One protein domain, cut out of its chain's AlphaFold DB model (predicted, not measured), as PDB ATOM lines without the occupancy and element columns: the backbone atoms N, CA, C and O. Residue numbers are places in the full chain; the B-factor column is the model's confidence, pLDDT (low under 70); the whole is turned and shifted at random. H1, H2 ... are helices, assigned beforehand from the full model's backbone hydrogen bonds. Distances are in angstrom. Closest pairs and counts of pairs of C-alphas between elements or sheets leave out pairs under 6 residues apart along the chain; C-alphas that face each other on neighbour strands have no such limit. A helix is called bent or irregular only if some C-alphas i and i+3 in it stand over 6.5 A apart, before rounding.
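Overview. This is residues 32 to 108 of the 187 residues of the protein "Putative transposase" of Mycobacterium xenopi 3993 (UniProt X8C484). An open, loose frame of helices: H1 and H2 follow one another in nearly the same direction as one arm, and the end of H2 reaches the side of the long helix H3 near its middle, where the two run steeply across each other. From the far end of H3 the chain folds back through residues 91 to 100 to the small helix H4, which lies off by itself on the same side of H3 as H1, with open space between H4 and the arm. The printed part has 77 residues, with four named helices in the order H1, H2, H3, H4 and no named strand, and its class is all helix. The whole is loose, with a radius of gyration of the C-alphas of 16.6 A, and the C-alphas span 49 by 33 by 15 A, an outline that is only just flat.

Along the chain. The printed part begins at Gly 32, with its C-alpha at (2.466, 45.720, -49.839). H1 follows at once, residues 33 to 41, and measures 12.6 A from first to last C-alpha. After Asp 42 comes H2, residues 43 to 55, 19.0 A long, beginning at C-alpha 43 at (8.099, 45.436, -33.352). Residues 56 to 66 form the link to H3, residues 67 to 90, which is the longest helix with 24 residues and 34.9 A. It runs from C-alpha 67 at (30.192, 51.557, -17.211) to C-alpha 90 at (16.060, 23.537, -32.398). Residues 91 to 100 then lead to H4, residues 101 to 106, which is 8.5 A long and ends at C-alpha 106 at (-2.724, 32.724, -43.967). Lys 107 and Arg 108 end the printed part.

Arrangement. H1 and H2 meet only through their link, the single residue Asp 42. H2 and H3 only just touch, with 3 pairs of C-alphas within 8 A. The closest are the C-alphas of Leu 53 and Arg 77, 6.4 A apart. H2 touches H3 with residue 53 alone, and H3 touches H2 with residues 77 to 81 alone. Their lines stand at a steep tilt of 69.7 degrees, only just short of about perpendicular, and they run opposite ways. Their centres are 12.5 A apart. H1 is apart from H3 and from H4. H4 is also apart from H2 and from H3, although it follows H3 in the chain. No helix is bent or irregular. In H1, H3 and H4 every pair of O i and N i+4 is within hydrogen-bond range, and in H2 8 of 9 such pairs are.

Size, cuts and confidence. The two C-alphas farthest apart are those of Leu 66 and Lys 107, 50.3 A, while the first and last printed C-alphas, those of Gly 32 and Arg 108, are 15.3 A apart. The printed part has no cut. The link from H1 to H2 is tight, that from H3 to H4, with 10 residues, is short, and that from H2 to H3, with 11 residues, is long. Four stretches stand free: residues 32 to 37, of which 33 to 37 belong to H1; residues 39 to 48, of which 39 to 41 belong to H1 and 43 to 48 to H2; residues 90 to 96; and residues 99 to 104, of which 101 to 104 belong to H4. The mean pLDDT of the printed part is 81.2. It is under 70 for 14 residues, namely residues 55 to 61, residues 97 to 101 and residues 103 to 104. The mean pLDDT is 89 for H3 and 70 for H4.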
ATOM      1  N   GLY A  32       3.913  45.517 -49.874       87.06
ATOM      2  CA  GLY A  32       2.466  45.720 -49.839       87.06
ATOM      3  C   GLY A  32       2.014  46.446 -48.568       87.06
ATOM      4  O   GLY A  32       2.695  46.430 -47.541       87.06
ATOM      5  N   ARG A  33       0.830  47.070 -48.608       85.38
ATOM      6  CA  ARG A  33       0.264  47.787 -47.446       85.38
ATOM      7  C   ARG A  33       0.114  46.877 -46.221       85.38
ATOM      8  O   ARG A  33       0.496  47.271 -45.122       85.38
ATOM      9  N   ASP A  34      -0.381  45.662 -46.423       86.19
ATOM     10  CA  ASP A  34      -0.599  44.693 -45.343       86.19
ATOM     11  C   ASP A  34       0.720  44.201 -44.742       86.19
ATOM     12  O   ASP A  34       0.850  44.077 -43.523       86.19
ATOM     13  N   ASP A  35       1.735  44.020 -45.585       85.62
ATOM     14  CA  ASP A  35       3.081  43.646 -45.162       85.62
ATOM     15  C   ASP A  35       3.738  44.757 -44.338       85.62
ATOM     16  O   ASP A  35       4.374  44.473 -43.324       85.62
ATOM     17  N   VAL A  36       3.551  46.030 -44.711       89.50
ATOM     18  CA  VAL A  36       4.019  47.180 -43.916       89.50
ATOM     19  C   VAL A  36       3.423  47.145 -42.508       89.50
ATOM     20  O   VAL A  36       4.145  47.312 -41.521       89.50
ATOM     21  N   VAL A  37       2.115  46.899 -42.401       89.06
ATOM     22  CA  VAL A  37       1.437  46.769 -41.106       89.06
ATOM     23  C   VAL A  37       1.968  45.563 -40.334       89.06
ATOM     24  O   VAL A  37       2.206  45.675 -39.129       89.06
ATOM     25  N   GLY A  38       2.186  44.430 -41.006       86.75
ATOM     26  CA  GLY A  38       2.782  43.233 -40.413       86.75
ATOM     27  C   GLY A  38       4.149  43.525 -39.797       86.75
ATOM     28  O   GLY A  38       4.336  43.331 -38.599       86.75
ATOM     29  N   ARG A  39       5.062  44.122 -40.573       87.38
ATOM     30  CA  ARG A  39       6.411  44.488 -40.107       87.38
ATOM     31  C   ARG A  39       6.396  45.472 -38.947       87.38
ATOM     32  O   ARG A  39       7.228  45.377 -38.050       87.38
ATOM     33  N   TYR A  40       5.460  46.417 -38.948       89.69
ATOM     34  CA  TYR A  40       5.284  47.317 -37.814       89.69
ATOM     35  C   TYR A  40       4.828  46.563 -36.558       89.69
ATOM     36  O   TYR A  40       5.333  46.820 -35.466       89.69
ATOM     37  N   LYS A  41       3.909  45.601 -36.697       86.75
ATOM     38  CA  LYS A  41       3.434  44.776 -35.577       86.75
ATOM     39  C   LYS A  41       4.508  43.831 -35.039       86.75
ATOM     40  O   LYS A  41       4.536  43.607 -33.829       86.75
ATOM     41  N   ASP A  42       5.428  43.366 -35.881       85.81
ATOM     42  CA  ASP A  42       6.585  42.564 -35.461       85.81
ATOM     43  C   ASP A  42       7.506  43.326 -34.485       85.81
ATOM     44  O   ASP A  42       8.270  42.715 -33.739       85.81
ATOM     45  N   LEU A  43       7.399  44.659 -34.382       84.62
ATOM     46  CA  LEU A  43       8.099  45.436 -33.352       84.62
ATOM     47  C   LEU A  43       7.720  44.997 -31.924       84.62
ATOM     48  O   LEU A  43       8.532  45.111 -31.002       84.62
ATOM     49  N   ALA A  44       6.523  44.438 -31.726       84.06
ATOM     50  CA  ALA A  44       6.119  43.862 -30.446       84.06
ATOM     51  C   ALA A  44       7.033  42.701 -30.007       84.06
ATOM     52  O   ALA A  44       7.213  42.475 -28.804       84.06
ATOM     53  N   ASP A  45       7.663  41.992 -30.951       82.31
ATOM     54  CA  ASP A  45       8.636  40.946 -30.634       82.31
ATOM     55  C   ASP A  45       9.921  41.532 -30.045       82.31
ATOM     56  O   ASP A  45      10.509  40.929 -29.146       82.31
ATOM     57  N   VAL A  46      10.313  42.743 -30.453       83.44
ATOM     58  CA  VAL A  46      11.445  43.473 -29.862       83.44
ATOM     59  C   VAL A  46      11.138  43.865 -28.414       83.44
ATOM     60  O   VAL A  46      11.971  43.706 -27.522       83.44
ATOM     61  N   GLU A  47       9.920  44.325 -28.133       85.75
ATOM     62  CA  GLU A  47       9.512  44.619 -26.755       85.75
ATOM     63  C   GLU A  47       9.499  43.344 -25.897       85.75
ATOM     64  O   GLU A  47      10.021  43.315 -24.775       85.75
ATOM     65  N   ARG A  48       8.948  42.252 -26.444       82.50
ATOM     66  CA  ARG A  48       8.963  40.938 -25.793       82.50
ATOM     67  C   ARG A  48      10.390  40.470 -25.530       82.50
ATOM     68  O   ARG A  48      10.650  39.978 -24.437       82.50
ATOM     69  N   PHE A  49      11.306  40.672 -26.470       81.75
ATOM     70  CA  PHE A  49      12.729  40.382 -26.322       81.75
ATOM     71  C   PHE A  49      13.338  41.112 -25.119       81.75
ATOM     72  O   PHE A  49      13.906  40.469 -24.231       81.75
ATOM     73  N   PHE A  50      13.147  42.430 -25.014       80.38
ATOM     74  CA  PHE A  50      13.660  43.205 -23.880       80.38
ATOM     75  C   PHE A  50      13.031  42.800 -22.548       80.38
ATOM     76  O   PHE A  50      13.710  42.781 -21.518       80.38
ATOM     77  N   ARG A  51      11.748  42.435 -22.542       81.69
ATOM     78  CA  ARG A  51      11.090  41.901 -21.346       81.69
ATOM     79  C   ARG A  51      11.702  40.563 -20.928       81.69
ATOM     80  O   ARG A  51      12.092  40.416 -19.772       81.69
ATOM     81  N   THR A  52      11.857  39.630 -21.865       78.19
ATOM     82  CA  THR A  52      12.428  38.297 -21.623       78.19
ATOM     83  C   THR A  52      13.878  38.365 -21.145       78.19
ATOM     84  O   THR A  52      14.241  37.665 -20.202       78.19
ATOM     85  N   LEU A  53      14.693  39.260 -21.711       77.00
ATOM     86  CA  LEU A  53      16.070  39.509 -21.260       77.00
ATOM     87  C   LEU A  53      16.179  39.881 -19.779       77.00
ATOM     88  O   LEU A  53      17.223  39.680 -19.153       77.00
ATOM     89  N   ASN A  54      15.124  40.468 -19.221       71.31
ATOM     90  CA  ASN A  54      15.082  40.866 -17.825       71.31
ATOM     91  C   ASN A  54      14.476  39.798 -16.906       71.31
ATOM     92  O   ASN A  54      14.688  39.901 -15.698       71.31
ATOM     93  N   SER A  55      13.765  38.800 -17.448       69.12
ATOM     94  CA  SER A  55      12.996  37.819 -16.672       69.12
ATOM     95  C   SER A  55      13.481  36.371 -16.767       69.12
ATOM     96  O   SER A  55      13.276  35.635 -15.815       69.12
ATOM     97  N   GLU A  56      14.054  35.922 -17.891       60.28
ATOM     98  CA  GLU A  56      14.302  34.481 -18.119       60.28
ATOM     99  C   GLU A  56      15.615  33.946 -17.556       60.28
ATOM    100  O   GLU A  56      15.735  32.752 -17.297       60.28
ATOM    101  N   LEU A  57      16.601  34.807 -17.335       61.31
ATOM    102  CA  LEU A  57      17.740  34.427 -16.519       61.31
ATOM    103  C   LEU A  57      17.338  34.702 -15.073       61.31
ATOM    104  O   LEU A  57      17.366  35.864 -14.667       61.31
ATOM    105  N   ASP A  58      17.035  33.654 -14.300       60.25
ATOM    106  CA  ASP A  58      16.844  33.641 -12.828       60.25
ATOM    107  C   ASP A  58      18.102  34.106 -12.043       60.25
ATOM    108  O   ASP A  58      18.378  33.746 -10.898       60.25
ATOM    109  N   VAL A  59      18.917  34.949 -12.667       60.44
ATOM    110  CA  VAL A  59      20.054  35.638 -12.098       60.44
ATOM    111  C   VAL A  59      19.519  36.806 -11.280       60.44
ATOM    112  O   VAL A  59      18.973  37.774 -11.817       60.44
ATOM    113  N   ARG A  60      19.722  36.726  -9.959       66.12
ATOM    114  CA  ARG A  60      19.471  37.809  -8.996       66.12
ATOM    115  C   ARG A  60      19.886  39.165  -9.594       66.12
ATOM    116  O   ARG A  60      20.998  39.260 -10.109       66.12
ATOM    117  N   PRO A  61      19.065  40.229  -9.505       69.81
ATOM    118  CA  PRO A  61      19.399  41.519 -10.108       69.81
ATOM    119  C   PRO A  61      20.754  42.056  -9.614       69.81
ATOM    120  O   PRO A  61      20.889  42.443  -8.452       69.81
ATOM    121  N   ILE A  62      21.760  42.097 -10.496       75.56
ATOM    122  CA  ILE A  62      23.081  42.672 -10.207       75.56
ATOM    123  C   ILE A  62      23.069  44.141 -10.637       75.56
ATOM    124  O   ILE A  62      22.974  44.459 -11.821       75.56
ATOM    125  N   ARG A  63      23.146  45.055  -9.664       82.50
ATOM    126  CA  ARG A  63      23.191  46.503  -9.913       82.50
ATOM    127  C   ARG A  63      24.636  46.946 -10.134       82.50
ATOM    128  O   ARG A  63      25.359  47.220  -9.177       82.50
ATOM    129  N   HIS A  64      25.056  47.007 -11.394       86.50
ATOM    130  CA  HIS A  64      26.376  47.514 -11.774       86.50
ATOM    131  C   HIS A  64      26.421  49.043 -11.682       86.50
ATOM    132  O   HIS A  64      25.465  49.715 -12.059       86.50
ATOM    133  N   ARG A  65      27.532  49.594 -11.178       88.31
ATOM    134  CA  ARG A  65      27.762  51.052 -11.085       88.31
ATOM    135  C   ARG A  65      28.878  51.568 -11.994       88.31
ATOM    136  O   ARG A  65      28.972  52.768 -12.205       88.31
ATOM    137  N   LEU A  66      29.715  50.676 -12.526       94.56
ATOM    138  CA  LEU A  66      30.789  51.020 -13.460       94.56
ATOM    139  C   LEU A  66      30.337  50.725 -14.891       94.56
ATOM    140  O   LEU A  66      29.790  49.648 -15.142       94.56
ATOM    141  N   ALA A  67      30.620  51.645 -15.814       92.75
ATOM    142  CA  ALA A  67      30.192  51.557 -17.211       92.75
ATOM    143  C   ALA A  67      30.623  50.243 -17.887       92.75
ATOM    144  O   ALA A  67      29.806  49.584 -18.528       92.75
ATOM    145  N   ASP A  68      31.862  49.800 -17.676       94.62
ATOM    146  CA  ASP A  68      32.368  48.579 -18.315       94.62
ATOM    147  C   ASP A  68      31.673  47.312 -17.807       94.62
ATOM    148  O   ASP A  68      31.389  46.399 -18.580       94.62
ATOM    149  N   ARG A  69      31.297  47.282 -16.522       90.75
ATOM    150  CA  ARG A  69      30.530  46.164 -15.951       90.75
ATOM    151  C   ARG A  69      29.102  46.130 -16.485       90.75
ATOM    152  O   ARG A  69      28.574  45.052 -16.729       90.75
ATOM    153  N   VAL A  70      28.495  47.299 -16.714       89.44
ATOM    154  CA  VAL A  70      27.178  47.403 -17.362       89.44
ATOM    155  C   VAL A  70      27.242  46.857 -18.791       89.44
ATOM    156  O   VAL A  70      26.408  46.032 -19.158       89.44
ATOM    157  N   ARG A  71      28.259  47.250 -19.573       91.25
ATOM    158  CA  ARG A  71      28.465  46.760 -20.948       91.25
ATOM    159  C   ARG A  71      28.662  45.244 -20.994       91.25
ATOM    160  O   ARG A  71      27.965  44.570 -21.745       91.25
ATOM    161  N   ALA A  72      29.547  44.706 -20.153       91.94
ATOM    162  CA  ALA A  72      29.798  43.266 -20.081       91.94
ATOM    163  C   ALA A  72      28.542  42.474 -19.670       91.94
ATOM    164  O   ALA A  72      28.249  41.424 -20.238       91.94
ATOM    165  N   HIS A  73      27.764  42.995 -18.717       86.69
ATOM    166  CA  HIS A  73      26.524  42.359 -18.264       86.69
ATOM    167  C   HIS A  73      25.438  42.344 -19.340       86.69
ATOM    168  O   HIS A  73      24.776  41.324 -19.529       86.69
ATOM    169  N   LEU A  74      25.264  43.455 -20.063       87.19
ATOM    170  CA  LEU A  74      24.354  43.528 -21.207       87.19
ATOM    171  C   LEU A  74      24.778  42.544 -22.299       87.19
ATOM    172  O   LEU A  74      23.937  41.793 -22.782       87.19
ATOM    173  N   PHE A  75      26.071  42.486 -22.624       90.19
ATOM    174  CA  PHE A  75      26.606  41.532 -23.596       90.19
ATOM    175  C   PHE A  75      26.302  40.081 -23.202       90.19
ATOM    176  O   PHE A  75      25.769  39.322 -24.009       90.19
ATOM    177  N   LEU A  76      26.556  39.708 -21.944       88.62
ATOM    178  CA  LEU A  76      26.301  38.349 -21.470       88.62
ATOM    179  C   LEU A  76      24.804  38.004 -21.472       88.62
ATOM    180  O   LEU A  76      24.431  36.898 -21.859       88.62
ATOM    181  N   ARG A  77      23.932  38.957 -21.107       85.12
ATOM    182  CA  ARG A  77      22.475  38.780 -21.202       85.12
ATOM    183  C   ARG A  77      22.025  38.572 -22.647       85.12
ATOM    184  O   ARG A  77      21.298  37.617 -22.907       85.12
ATOM    185  N   MET A  78      22.500  39.398 -23.577       87.69
ATOM    186  CA  MET A  78      22.207  39.257 -25.007       87.69
ATOM    187  C   MET A  78      22.659  37.893 -25.542       87.69
ATOM    188  O   MET A  78      21.887  37.213 -26.214       87.69
ATOM    189  N   LEU A  79      23.873  37.458 -25.185       90.75
ATOM    190  CA  LEU A  79      24.417  36.160 -25.587       90.75
ATOM    191  C   LEU A  79      23.591  34.997 -25.029       90.75
ATOM    192  O   LEU A  79      23.227  34.085 -25.765       90.75
ATOM    193  N   SER A  80      23.262  35.041 -23.738       88.31
ATOM    194  CA  SER A  80      22.464  33.994 -23.095       88.31
ATOM    195  C   SER A  80      21.081  33.860 -23.728       88.31
ATOM    196  O   SER A  80      20.638  32.750 -24.005       88.31
ATOM    197  N   TYR A  81      20.431  34.985 -24.040       85.56
ATOM    198  CA  TYR A  81      19.157  34.975 -24.741       85.56
ATOM    199  C   TYR A  81      19.294  34.386 -26.142       85.56
ATOM    200  O   TYR A  81      18.456  33.584 -26.536       85.56
ATOM    201  N   TYR A  82      20.335  34.761 -26.887       88.44
ATOM    202  CA  TYR A  82      20.560  34.254 -28.239       88.44
ATOM    203  C   TYR A  82      20.695  32.727 -28.252       88.44
ATOM    204  O   TYR A  82      20.055  32.059 -29.061       88.44
ATOM    205  N   ILE A  83      21.458  32.172 -27.307       90.56
ATOM    206  CA  ILE A  83      21.597  30.721 -27.139       90.56
ATOM    207  C   ILE A  83      20.244  30.097 -26.785       90.56
ATOM    208  O   ILE A  83      19.819  29.158 -27.450       90.56
ATOM    209  N   SER A  84      19.531  30.641 -25.795       86.88
ATOM    210  CA  SER A  84      18.207  30.140 -25.405       86.88
ATOM    211  C   SER A  84      17.197  30.190 -26.552       86.88
ATOM    212  O   SER A  84      16.393  29.274 -26.704       86.88
ATOM    213  N   TRP A  85      17.229  31.239 -27.374       86.81
ATOM    214  CA  TRP A  85      16.388  31.372 -28.559       86.81
ATOM    215  C   TRP A  85      16.712  30.290 -29.593       86.81
ATOM    216  O   TRP A  85      15.801  29.594 -30.037       86.81
ATOM    217  N   HIS A  86      17.997  30.077 -29.898       89.62
ATOM    218  CA  HIS A  86      18.448  29.008 -30.799       89.62
ATOM    219  C   HIS A  86      18.067  27.620 -30.292       89.62
ATOM    220  O   HIS A  86      17.554  26.800 -31.048       89.62
ATOM    221  N   MET A  87      18.245  27.362 -28.996       90.38
ATOM    222  CA  MET A  87      17.839  26.099 -28.382       90.38
ATOM    223  C   MET A  87      16.328  25.890 -28.479       90.38
ATOM    224  O   MET A  87      15.891  24.799 -28.831       90.38
ATOM    225  N   LYS A  88      15.522  26.927 -28.219       85.69
ATOM    226  CA  LYS A  88      14.060  26.861 -28.369       85.69
ATOM    227  C   LYS A  88      13.640  26.604 -29.815       85.69
ATOM    228  O   LYS A  88      12.661  25.898 -30.013       85.69
ATOM    229  N   GLN A  89      14.361  27.144 -30.799       86.12
ATOM    230  CA  GLN A  89      14.114  26.841 -32.210       86.12
ATOM    231  C   GLN A  89      14.470  25.397 -32.561       86.12
ATOM    232  O   GLN A  89      13.662  24.704 -33.167       86.12
ATOM    233  N   ALA A  90      15.640  24.913 -32.140       89.06
ATOM    234  CA  ALA A  90      16.060  23.537 -32.398       89.06
ATOM    235  C   ALA A  90      15.146  22.504 -31.712       89.06
ATOM    236  O   ALA A  90      14.875  21.442 -32.266       89.06
ATOM    237  N   LEU A  91      14.648  22.823 -30.513       88.56
ATOM    238  CA  LEU A  91      13.711  21.988 -29.758       88.56
ATOM    239  C   LEU A  91      12.241  22.318 -30.056       88.56
ATOM    240  O   LEU A  91      11.367  21.751 -29.401       88.56
ATOM    241  N   ALA A  92      11.937  23.191 -31.022       85.00
ATOM    242  CA  ALA A  92      10.562  23.592 -31.331       85.00
ATOM    243  C   ALA A  92       9.600  22.407 -31.562       85.00
ATOM    244  O   ALA A  92       8.503  22.454 -30.989       85.00
ATOM    245  N   PRO A  93      10.012  21.311 -32.241       82.62
ATOM    246  CA  PRO A  93       9.157  20.136 -32.421       82.62
ATOM    247  C   PRO A  93       8.810  19.431 -31.104       82.62
ATOM    248  O   PRO A  93       7.715  18.905 -30.940       82.62
ATOM    249  N   ILE A  94       9.740  19.429 -30.146       86.12
ATOM    250  CA  ILE A  94       9.590  18.763 -28.843       86.12
ATOM    251  C   ILE A  94       8.827  19.661 -27.863       86.12
ATOM    252  O   ILE A  94       8.049  19.183 -27.042       86.12
ATOM    253  N   LEU A  95       9.037  20.975 -27.954       81.44
ATOM    254  CA  LEU A  95       8.356  21.976 -27.134       81.44
ATOM    255  C   LEU A  95       6.929  22.264 -27.614       81.44
ATOM    256  O   LEU A  95       6.248  23.075 -26.987       81.44
ATOM    257  N   PHE A  96       6.492  21.660 -28.728       74.00
ATOM    258  CA  PHE A  96       5.247  22.006 -29.424       74.00
ATOM    259  C   PHE A  96       5.124  23.523 -29.661       74.00
ATOM    260  O   PHE A  96       4.031  24.094 -29.681       74.00
ATOM    261  N   ALA A  97       6.269  24.202 -29.792       65.38
ATOM    262  CA  ALA A  97       6.326  25.643 -30.012       65.38
ATOM    263  C   ALA A  97       5.892  25.999 -31.443       65.38
ATOM    264  O   ALA A  97       5.476  27.137 -31.690       65.38
ATOM    265  N   ASP A  98       5.910  25.003 -32.336       57.00
ATOM    266  CA  ASP A  98       5.306  25.002 -33.667       57.00
ATOM    267  C   ASP A  98       3.773  24.990 -33.571       57.00
ATOM    268  O   ASP A  98       3.076  24.080 -34.010       57.00
ATOM    269  N   ASN A  99       3.217  26.057 -33.002       59.81
ATOM    270  CA  ASN A  99       1.914  26.499 -33.469       59.81
ATOM    271  C   ASN A  99       2.132  26.932 -34.917       59.81
ATOM    272  O   ASN A  99       3.059  27.698 -35.172       59.81
ATOM    273  N   ASP A 100       1.308  26.442 -35.837       67.94
ATOM    274  CA  ASP A 100       1.387  26.700 -37.276       67.94
ATOM    275  C   ASP A 100       1.139  28.194 -37.583       67.94
ATOM    276  O   ASP A 100       0.078  28.612 -38.046       67.94
ATOM    277  N   LYS A 101       2.110  29.041 -37.218       68.12
ATOM    278  CA  LYS A 101       2.130  30.492 -37.406       68.12
ATOM    279  C   LYS A 101       1.901  30.876 -38.864       68.12
ATOM    280  O   LYS A 101       1.107  31.796 -39.062       68.12
ATOM    281  N   PRO A 102       2.514  30.218 -39.872       70.69
ATOM    282  CA  PRO A 102       2.212  30.544 -41.258       70.69
ATOM    283  C   PRO A 102       0.766  30.191 -41.616       70.69
ATOM    284  O   PRO A 102       0.096  31.021 -42.226       70.69
ATOM    285  N   ALA A 103       0.216  29.054 -41.166       69.19
ATOM    286  CA  ALA A 103      -1.202  28.763 -41.399       69.19
ATOM    287  C   ALA A 103      -2.142  29.720 -40.645       69.19
ATOM    288  O   ALA A 103      -3.200  30.082 -41.156       69.19
ATOM    289  N   ALA A 104      -1.782  30.161 -39.439       69.25
ATOM    290  CA  ALA A 104      -2.541  31.157 -38.684       69.25
ATOM    291  C   ALA A 104      -2.486  32.545 -39.341       69.25
ATOM    292  O   ALA A 104      -3.482  33.267 -39.324       69.25
ATOM    293  N   ALA A 105      -1.346  32.911 -39.930       70.56
ATOM    294  CA  ALA A 105      -1.190  34.130 -40.714       70.56
ATOM    295  C   ALA A 105      -2.000  34.059 -42.015       70.56
ATOM    296  O   ALA A 105      -2.761  34.979 -42.288       70.56
ATOM    297  N   ALA A 106      -1.943  32.942 -42.745       72.81
ATOM    298  CA  ALA A 106      -2.724  32.724 -43.967       72.81
ATOM    299  C   ALA A 106      -4.246  32.732 -43.724       72.81
ATOM    300  O   ALA A 106      -5.019  33.078 -44.611       72.81
ATOM    301  N   LYS A 107      -4.689  32.368 -42.513       72.81
ATOM    302  CA  LYS A 107      -6.100  32.454 -42.097       72.81
ATOM    303  C   LYS A 107      -6.552  33.878 -41.754       72.81
ATOM    304  O   LYS A 107      -7.758  34.104 -41.655       72.81
ATOM    305  N   ARG A 108      -5.640  34.835 -41.540       70.12
ATOM    306  CA  ARG A 108      -6.014  36.245 -41.357       70.12
ATOM    307  C   ARG A 108      -6.224  36.887 -42.721       70.12
ATOM    308  O   ARG A 108      -5.279  37.043 -43.478       70.12
TER     309      ARG A 108